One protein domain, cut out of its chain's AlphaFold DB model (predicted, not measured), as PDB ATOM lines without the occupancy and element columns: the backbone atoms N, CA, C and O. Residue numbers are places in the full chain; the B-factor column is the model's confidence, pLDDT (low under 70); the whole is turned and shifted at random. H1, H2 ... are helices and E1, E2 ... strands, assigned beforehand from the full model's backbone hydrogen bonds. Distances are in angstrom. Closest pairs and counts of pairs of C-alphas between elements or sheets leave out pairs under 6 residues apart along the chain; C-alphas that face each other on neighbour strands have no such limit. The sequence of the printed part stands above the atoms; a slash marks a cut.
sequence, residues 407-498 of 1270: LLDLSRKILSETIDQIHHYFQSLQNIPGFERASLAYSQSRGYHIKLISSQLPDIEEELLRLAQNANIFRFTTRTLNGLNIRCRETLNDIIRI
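AT A GLANCE: This is residues 407 to 498 of the 1270 residues of the protein "MutS family DNA mismatch repair protein MSH4 isoform 1" of Galdieria sulphuraria (UniProt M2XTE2). You will find a small, strongly twisted sheet of four strands at one end of a pair of long helices, H1 and H2, which lie side by side, run opposite ways and make the long axis. H1 runs toward the sheet and passes over part of it near E1 and E2 with residues 419 to 430, while H2 starts where E4 ends and runs back from the sheet to finish near the start of H1. The printed part has 92 residues, with two named helices and four named strands in the order H1 E1 E2 E3 E4 H2; the sheet's order is E1 E2 E4 E3, all antiparallel, and the class is mixed, helices and strands. It is only just compact, close to loose, with a radius of gyration of the C-alphas of 14.5 A, and it spans 46 by 25 by 21 A.

HOW THE PARTS SIT: Begin at the sheet: side by side run E1, residues 439 to 443, E2, residues 447 to 453, E4, residues 473 to 478, and E3, residues 464 to 470. E1 and E2 form a hairpin; look for N 441 and O 449, 2.9 A apart. Between E2 and E4, N 450 and O 476 are within hydrogen-bond range at 2.9 A. E3 and E4 form the other hairpin, with N 465 and O 477 at 2.8 A. E1 and E3 are apart. H2, residues 479 to 498, is on the sheet at a height over the sheet of 5.8 A; its closest C-alphas to E2 are those of Asn 485 and Gly 447, 5.8 A. H1, residues 407 to 430, is also on the sheet, and the two make two layers, a helix on one face of a sheet. Its closest C-alphas to E1 are those of Phe 426 and Leu 440, 7.2 A. H1 and H2 touch, closest at the C-alphas of Leu 408 and Ile 495, 6.0 A, at a shallow tilt of 21 degrees, opposite ways. In H1 and H2 every O i to N i+4 pair is within hydrogen-bond range.

IN THESE COORDINATES: Find C-alpha 439 at (-84.621, 79.995, 52.645), where E1 begins; E2 is 19.0 A long, E3 17.1 A and E4 16.9 A. H1 starts at C-alpha 407, (-91.337, 79.218, 20.436), and is 34.7 A long. H2, 28.9 A long, ends at C-alpha 498, (-84.274, 75.299, 20.534).

THE WHOLE: The outline is elongated; the C-alphas farthest apart, those of Leu 407 and Ser 455, are 46.4 A apart. The first and last printed C-alphas are 8.1 A apart. The printed part has no cut and no long link. Mean pLDDT of the printed part is 78.2; look for values under 70 at residues 433 to 436, 444 to 445 and 454 to 471.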
ATOM      1  N   LEU A 407     -91.302  80.366  19.528       87.75
ATOM      2  CA  LEU A 407     -91.337  79.218  20.436       87.75
ATOM      3  C   LEU A 407     -90.321  79.381  21.566       87.75
ATOM      4  O   LEU A 407     -90.631  79.067  22.713       87.75
ATOM      5  N   LEU A 408     -89.131  79.906  21.260       87.25
ATOM      6  CA  LEU A 408     -88.101  80.172  22.262       87.25
ATOM      7  C   LEU A 408     -88.574  81.224  23.271       87.25
ATOM      8  O   LEU A 408     -88.425  81.037  24.479       87.25
ATOM      9  N   ASP A 409     -89.176  82.306  22.783       87.62
ATOM     10  CA  ASP A 409     -89.688  83.378  23.636       87.62
ATOM     11  C   ASP A 409     -90.889  82.918  24.475       87.62
ATOM     12  O   ASP A 409     -90.981  83.248  25.660       87.62
ATOM     13  N   LEU A 410     -91.759  82.071  23.917       89.56
ATOM     14  CA  LEU A 410     -92.843  81.432  24.659       89.56
ATOM     15  C   LEU A 410     -92.304  80.511  25.763       89.56
ATOM     16  O   LEU A 410     -92.753  80.601  26.906       89.56
ATOM     17  N   SER A 411     -91.302  79.676  25.474       88.06
ATOM     18  CA  SER A 411     -90.662  78.827  26.487       88.06
ATOM     19  C   SER A 411     -89.972  79.645  27.584       88.06
ATOM     20  O   SER A 411     -90.086  79.294  28.760       88.06
ATOM     21  N   ARG A 412     -89.315  80.764  27.241       87.56
ATOM     22  CA  ARG A 412     -88.733  81.712  28.213       87.56
ATOM     23  C   ARG A 412     -89.800  82.342  29.105       87.56
ATOM     24  O   ARG A 412     -89.600  82.439  30.314       87.56
ATOM     25  N   LYS A 413     -90.951  82.712  28.537       89.69
ATOM     26  CA  LYS A 413     -92.087  83.244  29.300       89.69
ATOM     27  C   LYS A 413     -92.631  82.213  30.289       89.69
ATOM     28  O   LYS A 413     -92.787  82.532  31.463       89.69
ATOM     29  N   ILE A 414     -92.833  80.966  29.850       88.81
ATOM     30  CA  ILE A 414     -93.272  79.867  30.727       88.81
ATOM     31  C   ILE A 414     -92.249  79.632  31.848       88.81
ATOM     32  O   ILE A 414     -92.631  79.405  32.997       88.81
ATOM     33  N   LEU A 415     -90.950  79.698  31.549       87.50
ATOM     34  CA  LEU A 415     -89.909  79.582  32.567       87.50
ATOM     35  C   LEU A 415     -90.005  80.709  33.609       87.50
ATOM     36  O   LEU A 415     -89.972  80.426  34.802       87.50
ATOM     37  N   SER A 416     -90.175  81.965  33.182       87.38
ATOM     38  CA  SER A 416     -90.364  83.090  34.110       87.38
ATOM     39  C   SER A 416     -91.601  82.887  34.987       87.38
ATOM     40  O   SER A 416     -91.497  82.930  36.208       87.38
ATOM     41  N   GLU A 417     -92.745  82.555  34.382       91.31
ATOM     42  CA  GLU A 417     -94.002  82.320  35.105       91.31
ATOM     43  C   GLU A 417     -93.887  81.166  36.113       91.31
ATOM     44  O   GLU A 417     -94.445  81.226  37.209       91.31
ATOM     45  N   THR A 418     -93.163  80.097  35.771       88.06
ATOM     46  CA  THR A 418     -92.949  78.962  36.684       88.06
ATOM     47  C   THR A 418     -92.011  79.305  37.837       88.06
ATOM     48  O   THR A 418     -92.252  78.860  38.959       88.06
ATOM     49  N   ILE A 419     -90.992  80.135  37.607       86.94
ATOM     50  CA  ILE A 419     -90.129  80.670  38.669       86.94
ATOM     51  C   ILE A 419     -90.938  81.582  39.602       86.94
ATOM     52  O   ILE A 419     -90.850  81.433  40.823       86.94
ATOM     53  N   ASP A 420     -91.795  82.445  39.057       89.00
ATOM     54  CA  ASP A 420     -92.686  83.305  39.844       89.00
ATOM     55  C   ASP A 420     -93.666  82.474  40.688       89.00
ATOM     56  O   ASP A 420     -93.857  82.745  41.874       89.00
ATOM     57  N   GLN A 421     -94.220  81.389  40.130       90.00
ATOM     58  CA  GLN A 421     -95.049  80.431  40.873       90.00
ATOM     59  C   GLN A 421     -94.284  79.761  42.022       90.00
ATOM     60  O   GLN A 421     -94.848  79.587  43.104       90.00
ATOM     61  N   ILE A 422     -93.005  79.413  41.833       87.50
ATOM     62  CA  ILE A 422     -92.151  78.868  42.902       87.50
ATOM     63  C   ILE A 422     -91.944  79.907  44.008       87.50
ATOM     64  O   ILE A 422     -92.038  79.565  45.190       87.50
ATOM     65  N   HIS A 423     -91.692  81.168  43.653       87.31
ATOM     66  CA  HIS A 423     -91.517  82.245  44.626       87.31
ATOM     67  C   HIS A 423     -92.802  82.551  45.397       87.31
ATOM     68  O   HIS A 423     -92.753  82.658  46.623       87.31
ATOM     69  N   HIS A 424     -93.951  82.620  44.723       89.31
ATOM     70  CA  HIS A 424     -95.249  82.795  45.378       89.31
ATOM     71  C   HIS A 424     -95.595  81.621  46.295       89.31
ATOM     72  O   HIS A 424     -96.033  81.829  47.428       89.31
ATOM     73  N   TYR A 425     -95.338  80.387  45.857       87.81
ATOM     74  CA  TYR A 425     -95.519  79.210  46.702       87.81
ATOM     75  C   TYR A 425     -94.605  79.260  47.935       87.81
ATOM     76  O   TYR A 425     -95.053  79.018  49.054       87.81
ATOM     77  N   PHE A 426     -93.346  79.667  47.772       86.12
ATOM     78  CA  PHE A 426     -92.423  79.839  48.891       86.12
ATOM     79  C   PHE A 426     -92.866  80.937  49.874       86.12
ATOM     80  O   PHE A 426     -92.803  80.722  51.082       86.12
ATOM     81  N   GLN A 427     -93.378  82.070  49.388       85.75
ATOM     82  CA  GLN A 427     -93.968  83.113  50.239       85.75
ATOM     83  C   GLN A 427     -95.175  82.586  51.026       85.75
ATOM     84  O   GLN A 427     -95.300  82.862  52.216       85.75
ATOM     85  N   SER A 428     -96.033  81.776  50.395       84.25
ATOM     86  CA  SER A 428     -97.175  81.160  51.084       84.25
ATOM     87  C   SER A 428     -96.744  80.214  52.211       84.25
ATOM     88  O   SER A 428     -97.387  80.179  53.256       84.25
ATOM     89  N   LEU A 429     -95.609  79.523  52.043       79.38
ATOM     90  CA  LEU A 429     -95.020  78.672  53.076       79.38
ATOM     91  C   LEU A 429     -94.379  79.475  54.213       79.38
ATOM     92  O   LEU A 429     -94.422  79.022  55.349       79.38
ATOM     93  N   GLN A 430     -93.819  80.659  53.948       79.81
ATOM     94  CA  GLN A 430     -93.256  81.522  54.998       79.81
ATOM     95  C   GLN A 430     -94.314  82.069  55.966       79.81
ATOM     96  O   GLN A 430     -93.985  82.355  57.113       79.81
ATOM     97  N   ASN A 431     -95.573  82.172  55.529       80.19
ATOM     98  CA  ASN A 431     -96.694  82.597  56.372       80.19
ATOM     99  C   ASN A 431     -97.168  81.500  57.348       80.19
ATOM    100  O   ASN A 431     -97.986  81.776  58.225       80.19
ATOM    101  N   ILE A 432     -96.687  80.258  57.197       77.69
ATOM    102  CA  ILE A 432     -97.015  79.139  58.087       77.69
ATOM    103  C   ILE A 432     -96.100  79.200  59.327       77.69
ATOM    104  O   ILE A 432     -94.873  79.293  59.176       77.69
ATOM    105  N   PRO A 433     -96.647  79.107  60.557       66.44
ATOM    106  CA  PRO A 433     -95.847  79.124  61.779       66.44
ATOM    107  C   PRO A 433     -94.812  77.986  61.773       66.44
ATOM    108  O   PRO A 433     -95.150  76.823  61.565       66.44
ATOM    109  N   GLY A 434     -93.536  78.333  61.974       66.38
ATOM    110  CA  GLY A 434     -92.392  77.406  61.908       66.38
ATOM    111  C   GLY A 434     -91.492  77.561  60.672       66.38
ATOM    112  O   GLY A 434     -90.340  77.129  60.713       66.38
ATOM    113  N   PHE A 435     -91.947  78.238  59.609       69.19
ATOM    114  CA  PHE A 435     -91.191  78.423  58.353       69.19
ATOM    115  C   PHE A 435     -90.711  79.864  58.092       69.19
ATOM    116  O   PHE A 435     -90.121  80.135  57.046       69.19
ATOM    117  N   GLU A 436     -90.870  80.782  59.048       68.44
ATOM    118  CA  GLU A 436     -90.561  82.220  58.901       68.44
ATOM    119  C   GLU A 436     -89.112  82.521  58.468       68.44
ATOM    120  O   GLU A 436     -88.847  83.489  57.758       68.44
ATOM    121  N   ARG A 437     -88.149  81.684  58.880       70.94
ATOM    122  CA  ARG A 437     -86.719  81.809  58.526       70.94
ATOM    123  C   ARG A 437     -86.252  80.777  57.494       70.94
ATOM    124  O   ARG A 437     -85.047  80.572  57.326       70.94
ATOM    125  N   ALA A 438     -87.178  80.115  56.802       76.19
ATOM    126  CA  ALA A 438     -86.844  79.241  55.686       76.19
ATOM    127  C   ALA A 438     -86.171  80.046  54.565       76.19
ATOM    128  O   ALA A 438     -86.506  81.207  54.330       76.19
ATOM    129  N   SER A 439     -85.232  79.422  53.851       82.50
ATOM    130  CA  SER A 439     -84.621  79.995  52.645       82.50
ATOM    131  C   SER A 439     -84.837  79.074  51.450       82.50
ATOM    132  O   SER A 439     -84.699  77.854  51.566       82.50
ATOM    133  N   LEU A 440     -85.175  79.657  50.301       84.50
ATOM    134  CA  LEU A 440     -85.256  78.935  49.038       84.50
ATOM    135  C   LEU A 440     -83.839  78.770  48.479       84.50
ATOM    136  O   LEU A 440     -83.126  79.751  48.270       84.50
ATOM    137  N   ALA A 441     -83.418  77.531  48.253       81.62
ATOM    138  CA  ALA A 441     -82.119  77.204  47.683       81.62
ATOM    139  C   ALA A 441     -82.300  76.370  46.413       81.62
ATOM    140  O   ALA A 441     -83.199  75.543  46.324       81.62
ATOM    141  N   TYR A 442     -81.421  76.546  45.434       80.94
ATOM    142  CA  TYR A 442     -81.388  75.730  44.222       80.94
ATOM    143  C   TYR A 442     -80.186  74.779  44.258       80.94
ATOM    144  O   TYR A 442     -79.141  75.102  44.821       80.94
ATOM    145  N   SER A 443     -80.339  73.572  43.712       77.06
ATOM    146  CA  SER A 443     -79.254  72.595  43.548       77.06
ATOM    147  C   SER A 443     -79.471  71.807  42.261       77.06
ATOM    148  O   SER A 443     -80.550  71.260  42.072       77.06
ATOM    149  N   GLN A 444     -78.440  71.642  41.429       67.12
ATOM    150  CA  GLN A 444     -78.535  70.984  40.114       67.12
ATOM    151  C   GLN A 444     -79.178  69.584  40.152       67.12
ATOM    152  O   GLN A 444     -79.978  69.245  39.289       67.12
ATOM    153  N   SER A 445     -78.869  68.778  41.173       68.50
ATOM    154  CA  SER A 445     -79.432  67.431  41.335       68.50
ATOM    155  C   SER A 445     -80.839  67.388  41.942       68.50
ATOM    156  O   SER A 445     -81.491  66.352  41.860       68.50
ATOM    157  N   ARG A 446     -81.302  68.469  42.586       71.25
ATOM    158  CA  ARG A 446     -82.534  68.478  43.405       71.25
ATOM    159  C   ARG A 446     -83.559  69.539  42.992       71.25
ATOM    160  O   ARG A 446     -84.674  69.515  43.494       71.25
ATOM    161  N   GLY A 447     -83.187  70.472  42.119       78.50
ATOM    162  CA  GLY A 447     -83.981  71.658  41.811       78.50
ATOM    163  C   GLY A 447     -84.072  72.638  42.986       78.50
ATOM    164  O   GLY A 447     -83.219  72.653  43.889       78.50
ATOM    165  N   TYR A 448     -85.111  73.470  42.964       85.56
ATOM    166  CA  TYR A 448     -85.461  74.353  44.070       85.56
ATOM    167  C   TYR A 448     -85.930  73.527  45.271       85.56
ATOM    168  O   TYR A 448     -86.805  72.672  45.162       85.56
ATOM    169  N   HIS A 449     -85.333  73.773  46.427       86.12
ATOM    170  CA  HIS A 449     -85.615  73.087  47.677       86.12
ATOM    171  C   HIS A 449     -85.555  74.076  48.838       86.12
ATOM    172  O   HIS A 449     -84.898  75.117  48.781       86.12
ATOM    173  N   ILE A 450     -86.241  73.737  49.918       85.56
ATOM    174  CA  ILE A 450     -86.357  74.589  51.094       85.56
ATOM    175  C   ILE A 450     -85.250  74.207  52.070       85.56
ATOM    176  O   ILE A 450     -85.053  73.026  52.367       85.56
ATOM    177  N   LYS A 451     -84.518  75.200  52.565       84.44
ATOM    178  CA  LYS A 451     -83.423  75.041  53.521       84.44
ATOM    179  C   LYS A 451     -83.834  75.602  54.884       84.44
ATOM    180  O   LYS A 451     -84.179  76.781  54.986       84.44
ATOM    181  N   LEU A 452     -83.723  74.767  55.916       81.56
ATOM    182  CA  LEU A 452     -84.041  75.074  57.315       81.56
ATOM    183  C   LEU A 452     -82.875  74.719  58.247       81.56
ATOM    184  O   LEU A 452     -82.080  73.826  57.947       81.56
ATOM    185  N   ILE A 453     -82.764  75.422  59.373       77.25
ATOM    186  CA  ILE A 453     -81.715  75.215  60.386       77.25
ATOM    187  C   ILE A 453     -82.242  74.277  61.484       77.25
ATOM    188  O   ILE A 453     -83.413  74.336  61.845       77.25
ATOM    189  N   SER A 454     -81.372  73.410  62.014       64.31
ATOM    190  CA  SER A 454     -81.700  72.324  62.960       64.31
ATOM    191  C   SER A 454     -82.531  72.728  64.186       64.31
ATOM    192  O   SER A 454     -83.362  71.956  64.650       64.31
ATOM    193  N   SER A 455     -82.358  73.949  64.691       58.88
ATOM    194  CA  SER A 455     -83.049  74.460  65.884       58.88
ATOM    195  C   SER A 455     -84.532  74.806  65.672       58.88
ATOM    196  O   SER A 455     -85.154  75.338  66.584       58.88
ATOM    197  N   GLN A 456     -85.080  74.594  64.471       61.88
ATOM    198  CA  GLN A 456     -86.373  75.139  64.033       61.88
ATOM    199  C   GLN A 456     -87.238  74.109  63.289       61.88
ATOM    200  O   GLN A 456     -87.968  74.474  62.377       61.88
ATOM    201  N   LEU A 457     -87.126  72.819  63.612       62.44
ATOM    202  CA  LEU A 457     -87.969  71.777  63.014       62.44
ATOM    203  C   LEU A 457     -89.401  71.848  63.584       62.44
ATOM    204  O   LEU A 457     -89.551  71.660  64.790       62.44
ATOM    205  N   PRO A 458     -90.442  72.107  62.768       61.62
ATOM    206  CA  PRO A 458     -91.830  71.975  63.205       61.62
ATOM    207  C   PRO A 458     -92.291  70.500  63.199       61.62
ATOM    208  O   PRO A 458     -91.894  69.740  62.313       61.62
ATOM    209  N   ASP A 459     -93.156  70.114  64.150       54.84
ATOM    210  CA  ASP A 459     -93.848  68.806  64.224       54.84
ATOM    211  C   ASP A 459     -94.974  68.725  63.176       54.84
ATOM    212  O   ASP A 459     -96.162  68.732  63.495       54.84
ATOM    213  N   ILE A 460     -94.615  68.733  61.890       55.31
ATOM    214  CA  ILE A 460     -95.585  68.640  60.789       55.31
ATOM    215  C   ILE A 460     -95.261  67.408  59.941       55.31
ATOM    216  O   ILE A 460     -94.276  67.381  59.198       55.31
ATOM    217  N   GLU A 461     -96.118  66.394  60.064       57.34
ATOM    218  CA  GLU A 461     -96.146  65.178  59.250       57.34
ATOM    219  C   GLU A 461     -97.109  65.321  58.047       57.34
ATOM    220  O   GLU A 461     -98.054  66.102  58.069       57.34
ATOM    221  N   GLU A 462     -96.820  64.535  57.000       55.44
ATOM    222  CA  GLU A 462     -97.556  64.250  55.745       55.44
ATOM    223  C   GLU A 462     -97.195  64.999  54.436       55.44
ATOM    224  O   GLU A 462     -97.056  64.322  53.412       55.44
ATOM    225  N   GLU A 463     -96.945  66.317  54.389       57.78
ATOM    226  CA  GLU A 463     -96.701  67.010  53.090       57.78
ATOM    227  C   GLU A 463     -95.226  67.279  52.717       57.78
ATOM    228  O   GLU A 463     -94.905  67.517  51.542       57.78
ATOM    229  N   LEU A 464     -94.305  67.221  53.684       63.91
ATOM    230  CA  LEU A 464     -92.889  67.560  53.494       63.91
ATOM    231  C   LEU A 464     -92.036  66.311  53.239       63.91
ATOM    232  O   LEU A 464     -91.758  65.514  54.133       63.91
ATOM    233  N   LEU A 465     -91.545  66.168  52.009       65.69
ATOM    234  CA  LEU A 465     -90.601  65.124  51.615       65.69
ATOM    235  C   LEU A 465     -89.177  65.560  51.995       65.69
ATOM    236  O   LEU A 465     -88.603  66.484  51.409       65.69
ATOM    237  N   ARG A 466     -88.593  64.902  53.000       62.75
ATOM    238  CA  ARG A 466     -87.223  65.163  53.471       62.75
ATOM    239  C   ARG A 466     -86.195  64.564  52.508       62.75
ATOM    240  O   ARG A 466     -86.202  63.363  52.268       62.75
ATOM    241  N   LEU A 467     -85.284  65.394  51.990       59.38
ATOM    242  CA  LEU A 467     -84.323  64.980  50.951       59.38
ATOM    243  C   LEU A 467     -82.906  64.696  51.465       59.38
ATOM    244  O   LEU A 467     -82.228  63.831  50.918       59.38
ATOM    245  N   ALA A 468     -82.404  65.463  52.441       60.19
ATOM    246  CA  ALA A 468     -81.035  65.316  52.953       60.19
ATOM    247  C   ALA A 468     -80.819  66.057  54.286       60.19
ATOM    248  O   ALA A 468     -81.391  67.128  54.505       60.19
ATOM    249  N   GLN A 469     -79.928  65.529  55.135       60.84
ATOM    250  CA  GLN A 469     -79.481  66.155  56.384       60.84
ATOM    251  C   GLN A 469     -77.958  66.332  56.366       60.84
ATOM    252  O   GLN A 469     -77.221  65.355  56.270       60.84
ATOM    253  N   ASN A 470     -77.494  67.576  56.497       62.25
ATOM    254  CA  ASN A 470     -76.099  67.886  56.825       62.25
ATOM    255  C   ASN A 470     -76.080  68.509  58.226       62.25
ATOM    256  O   ASN A 470     -77.054  69.162  58.576       62.25
ATOM    257  N   ALA A 471     -74.991  68.349  58.987       56.75
ATOM    258  CA  ALA A 471     -74.867  68.520  60.449       56.75
ATOM    259  C   ALA A 471     -75.616  69.679  61.166       56.75
ATOM    260  O   ALA A 471     -75.783  69.597  62.375       56.75
ATOM    261  N   ASN A 472     -76.088  70.727  60.474       70.25
ATOM    262  CA  ASN A 472     -76.950  71.771  61.051       70.25
ATOM    263  C   ASN A 472     -78.063  72.313  60.119       70.25
ATOM    264  O   ASN A 472     -78.727  73.297  60.449       70.25
ATOM    265  N   ILE A 473     -78.255  71.715  58.937       77.31
ATOM    266  CA  ILE A 473     -79.165  72.185  57.884       77.31
ATOM    267  C   ILE A 473     -79.986  71.013  57.343       77.31
ATOM    268  O   ILE A 473     -79.433  70.043  56.809       77.31
ATOM    269  N   PHE A 474     -81.303  71.169  57.379       75.94
ATOM    270  CA  PHE A 474     -82.259  70.265  56.757       75.94
ATOM    271  C   PHE A 474     -82.741  70.828  55.425       75.94
ATOM    272  O   PHE A 474     -82.950  72.036  55.276       75.94
ATOM    273  N   ARG A 475     -82.884  69.943  54.437       79.88
ATOM    274  CA  ARG A 475     -83.401  70.278  53.108       79.88
ATOM    275  C   ARG A 475     -84.678  69.494  52.830       79.88
ATOM    276  O   ARG A 475     -84.668  68.262  52.913       79.88
ATOM    277  N   PHE A 476     -85.731  70.208  52.455       80.19
ATOM    278  CA  PHE A 476     -87.066  69.664  52.215       80.19
ATOM    279  C   PHE A 476     -87.582  70.034  50.826       80.19
ATOM    280  O   PHE A 476     -87.212  71.065  50.260       80.19
ATOM    281  N   THR A 477     -88.472  69.201  50.302       82.44
ATOM    282  CA  THR A 477     -89.294  69.482  49.119       82.44
ATOM    283  C   THR A 477     -90.736  69.091  49.389       82.44
ATOM    284  O   THR A 477     -90.985  68.172  50.158       82.44
ATOM    285  N   THR A 478     -91.686  69.747  48.736       84.62
ATOM    286  CA  THR A 478     -93.106  69.367  48.760       84.62
ATOM    287  C   THR A 478     -93.508  68.745  47.423       84.62
ATOM    288  O   THR A 478     -92.802  68.904  46.422       84.62
ATOM    289  N   ARG A 479     -94.641  68.030  47.372       83.25
ATOM    290  CA  ARG A 479     -95.159  67.453  46.113       83.25
ATOM    291  C   ARG A 479     -95.412  68.529  45.048       83.25
ATOM    292  O   ARG A 479     -95.065  68.331  43.887       83.25
ATOM    293  N   THR A 480     -95.944  69.678  45.457       85.44
ATOM    294  CA  THR A 480     -96.188  70.846  44.596       85.44
ATOM    295  C   THR A 480     -94.886  71.469  44.090       85.44
ATOM    296  O   THR A 480     -94.741  71.675  42.887       85.44
ATOM    297  N   LEU A 481     -93.896  71.684  44.968       86.00
ATOM    298  CA  LEU A 481     -92.578  72.200  44.580       86.00
ATOM    299  C   LEU A 481     -91.854  71.235  43.636       86.00
ATOM    300  O   LEU A 481     -91.200  71.669  42.693       86.00
ATOM    301  N   ASN A 482     -92.000  69.924  43.847       85.50
ATOM    302  CA  ASN A 482     -91.447  68.920  42.943       85.50
ATOM    303  C   ASN A 482     -92.111  68.969  41.554       85.50
ATOM    304  O   ASN A 482     -91.409  68.915  40.549       85.50
ATOM    305  N   GLY A 483     -93.435  69.153  41.479       87.25
ATOM    306  CA  GLY A 483     -94.144  69.369  40.211       87.25
ATOM    307  C   GLY A 483     -93.664  70.622  39.466       87.25
ATOM    308  O   GLY A 483     -93.383  70.560  38.269       87.25
ATOM    309  N   LEU A 484     -93.478  71.737  40.181       87.44
ATOM    310  CA  LEU A 484     -92.920  72.973  39.612       87.44
ATOM    311  C   LEU A 484     -91.458  72.805  39.172       87.44
ATOM    312  O   LEU A 484     -91.078  73.307  38.116       87.44
ATOM    313  N   ASN A 485     -90.650  72.051  39.922       87.69
ATOM    314  CA  ASN A 485     -89.273  71.715  39.548       87.69
ATOM    315  C   ASN A 485     -89.202  70.872  38.270       87.69
ATOM    316  O   ASN A 485     -88.341  71.129  37.427       87.69
ATOM    317  N   ILE A 486     -90.089  69.882  38.113       86.50
ATOM    318  CA  ILE A 486     -90.180  69.073  36.887       86.50
ATOM    319  C   ILE A 486     -90.500  69.984  35.700       86.50
ATOM    320  O   ILE A 486     -89.759  69.971  34.719       86.50
ATOM    321  N   ARG A 487     -91.511  70.851  35.834       87.75
ATOM    322  CA  ARG A 487     -91.903  71.806  34.788       87.75
ATOM    323  C   ARG A 487     -90.786  72.798  34.442       87.75
ATOM    324  O   ARG A 487     -90.528  73.041  33.265       87.75
ATOM    325  N   CYS A 488     -90.077  73.334  35.439       84.88
ATOM    326  CA  CYS A 488     -88.908  74.196  35.219       84.88
ATOM    327  C   CYS A 488     -87.797  73.460  34.461       84.88
ATOM    328  O   CYS A 488     -87.163  74.020  33.572       84.88
ATOM    329  N   ARG A 489     -87.544  72.193  34.797       83.06
ATOM    330  CA  ARG A 489     -86.511  71.391  34.135       83.06
ATOM    331  C   ARG A 489     -86.875  71.068  32.685       83.06
ATOM    332  O   ARG A 489     -86.011  71.160  31.822       83.06
ATOM    333  N   GLU A 490     -88.124  70.702  32.414       85.56
ATOM    334  CA  GLU A 490     -88.609  70.417  31.055       85.56
ATOM    335  C   GLU A 490     -88.552  71.659  30.164       85.56
ATOM    336  O   GLU A 490     -87.971  71.613  29.083       85.56
ATOM    337  N   THR A 491     -89.043  72.795  30.663       86.31
ATOM    338  CA  THR A 491     -88.991  74.076  29.937       86.31
ATOM    339  C   THR A 491     -87.557  74.537  29.677       86.31
ATOM    340  O   THR A 491     -87.248  74.962  28.567       86.31
ATOM    341  N   LEU A 492     -86.645  74.385  30.645       83.12
ATOM    342  CA  LEU A 492     -85.215  74.633  30.430       83.12
ATOM    343  C   LEU A 492     -84.620  73.718  29.353       83.12
ATOM    344  O   LEU A 492     -83.848  74.190  28.521       83.12
ATOM    345  N   ASN A 493     -84.975  72.431  29.332       83.19
ATOM    346  CA  ASN A 493     -84.498  71.500  28.306       83.19
ATOM    347  C   ASN A 493     -84.998  71.884  26.907       83.19
ATOM    348  O   ASN A 493     -84.229  71.810  25.947       83.19
ATOM    349  N   ASP A 494     -86.248  72.332  26.788       85.06
ATOM    350  CA  ASP A 494     -86.787  72.844  25.527       85.06
ATOM    351  C   ASP A 494     -86.057  74.106  25.067       85.06
ATOM    352  O   ASP A 494     -85.644  74.177  23.909       85.06
ATOM    353  N   ILE A 495     -85.800  75.051  25.976       84.94
ATOM    354  CA  ILE A 495     -85.017  76.256  25.675       84.94
ATOM    355  C   ILE A 495     -83.617  75.884  25.183       84.94
ATOM    356  O   ILE A 495     -83.173  76.403  24.162       84.94
ATOM    357  N   ILE A 496     -82.924  74.966  25.865       81.06
ATOM    358  CA  ILE A 496     -81.582  74.505  25.471       81.06
ATOM    359  C   ILE A 496     -81.621  73.869  24.079       81.06
ATOM    360  O   ILE A 496     -80.763  74.158  23.244       81.06
ATOM    361  N   ARG A 497     -82.620  73.024  23.808       83.00
ATOM    362  CA  ARG A 497     -82.784  72.354  22.516       83.00
ATOM    363  C   ARG A 497     -83.009  73.355  21.386       83.00
ATOM    364  O   ARG A 497     -82.296  73.277  20.388       83.00
ATOM    365  N   ILE A 498     -83.956  74.280  21.545       85.25
ATOM    366  CA  ILE A 498     -84.274  75.299  20.534       85.25
ATOM    367  C   ILE A 498     -83.078  76.243  20.345       85.25
ATOM    368  O   ILE A 498     -82.674  76.502  19.219       85.25
TER     369      ILE A 498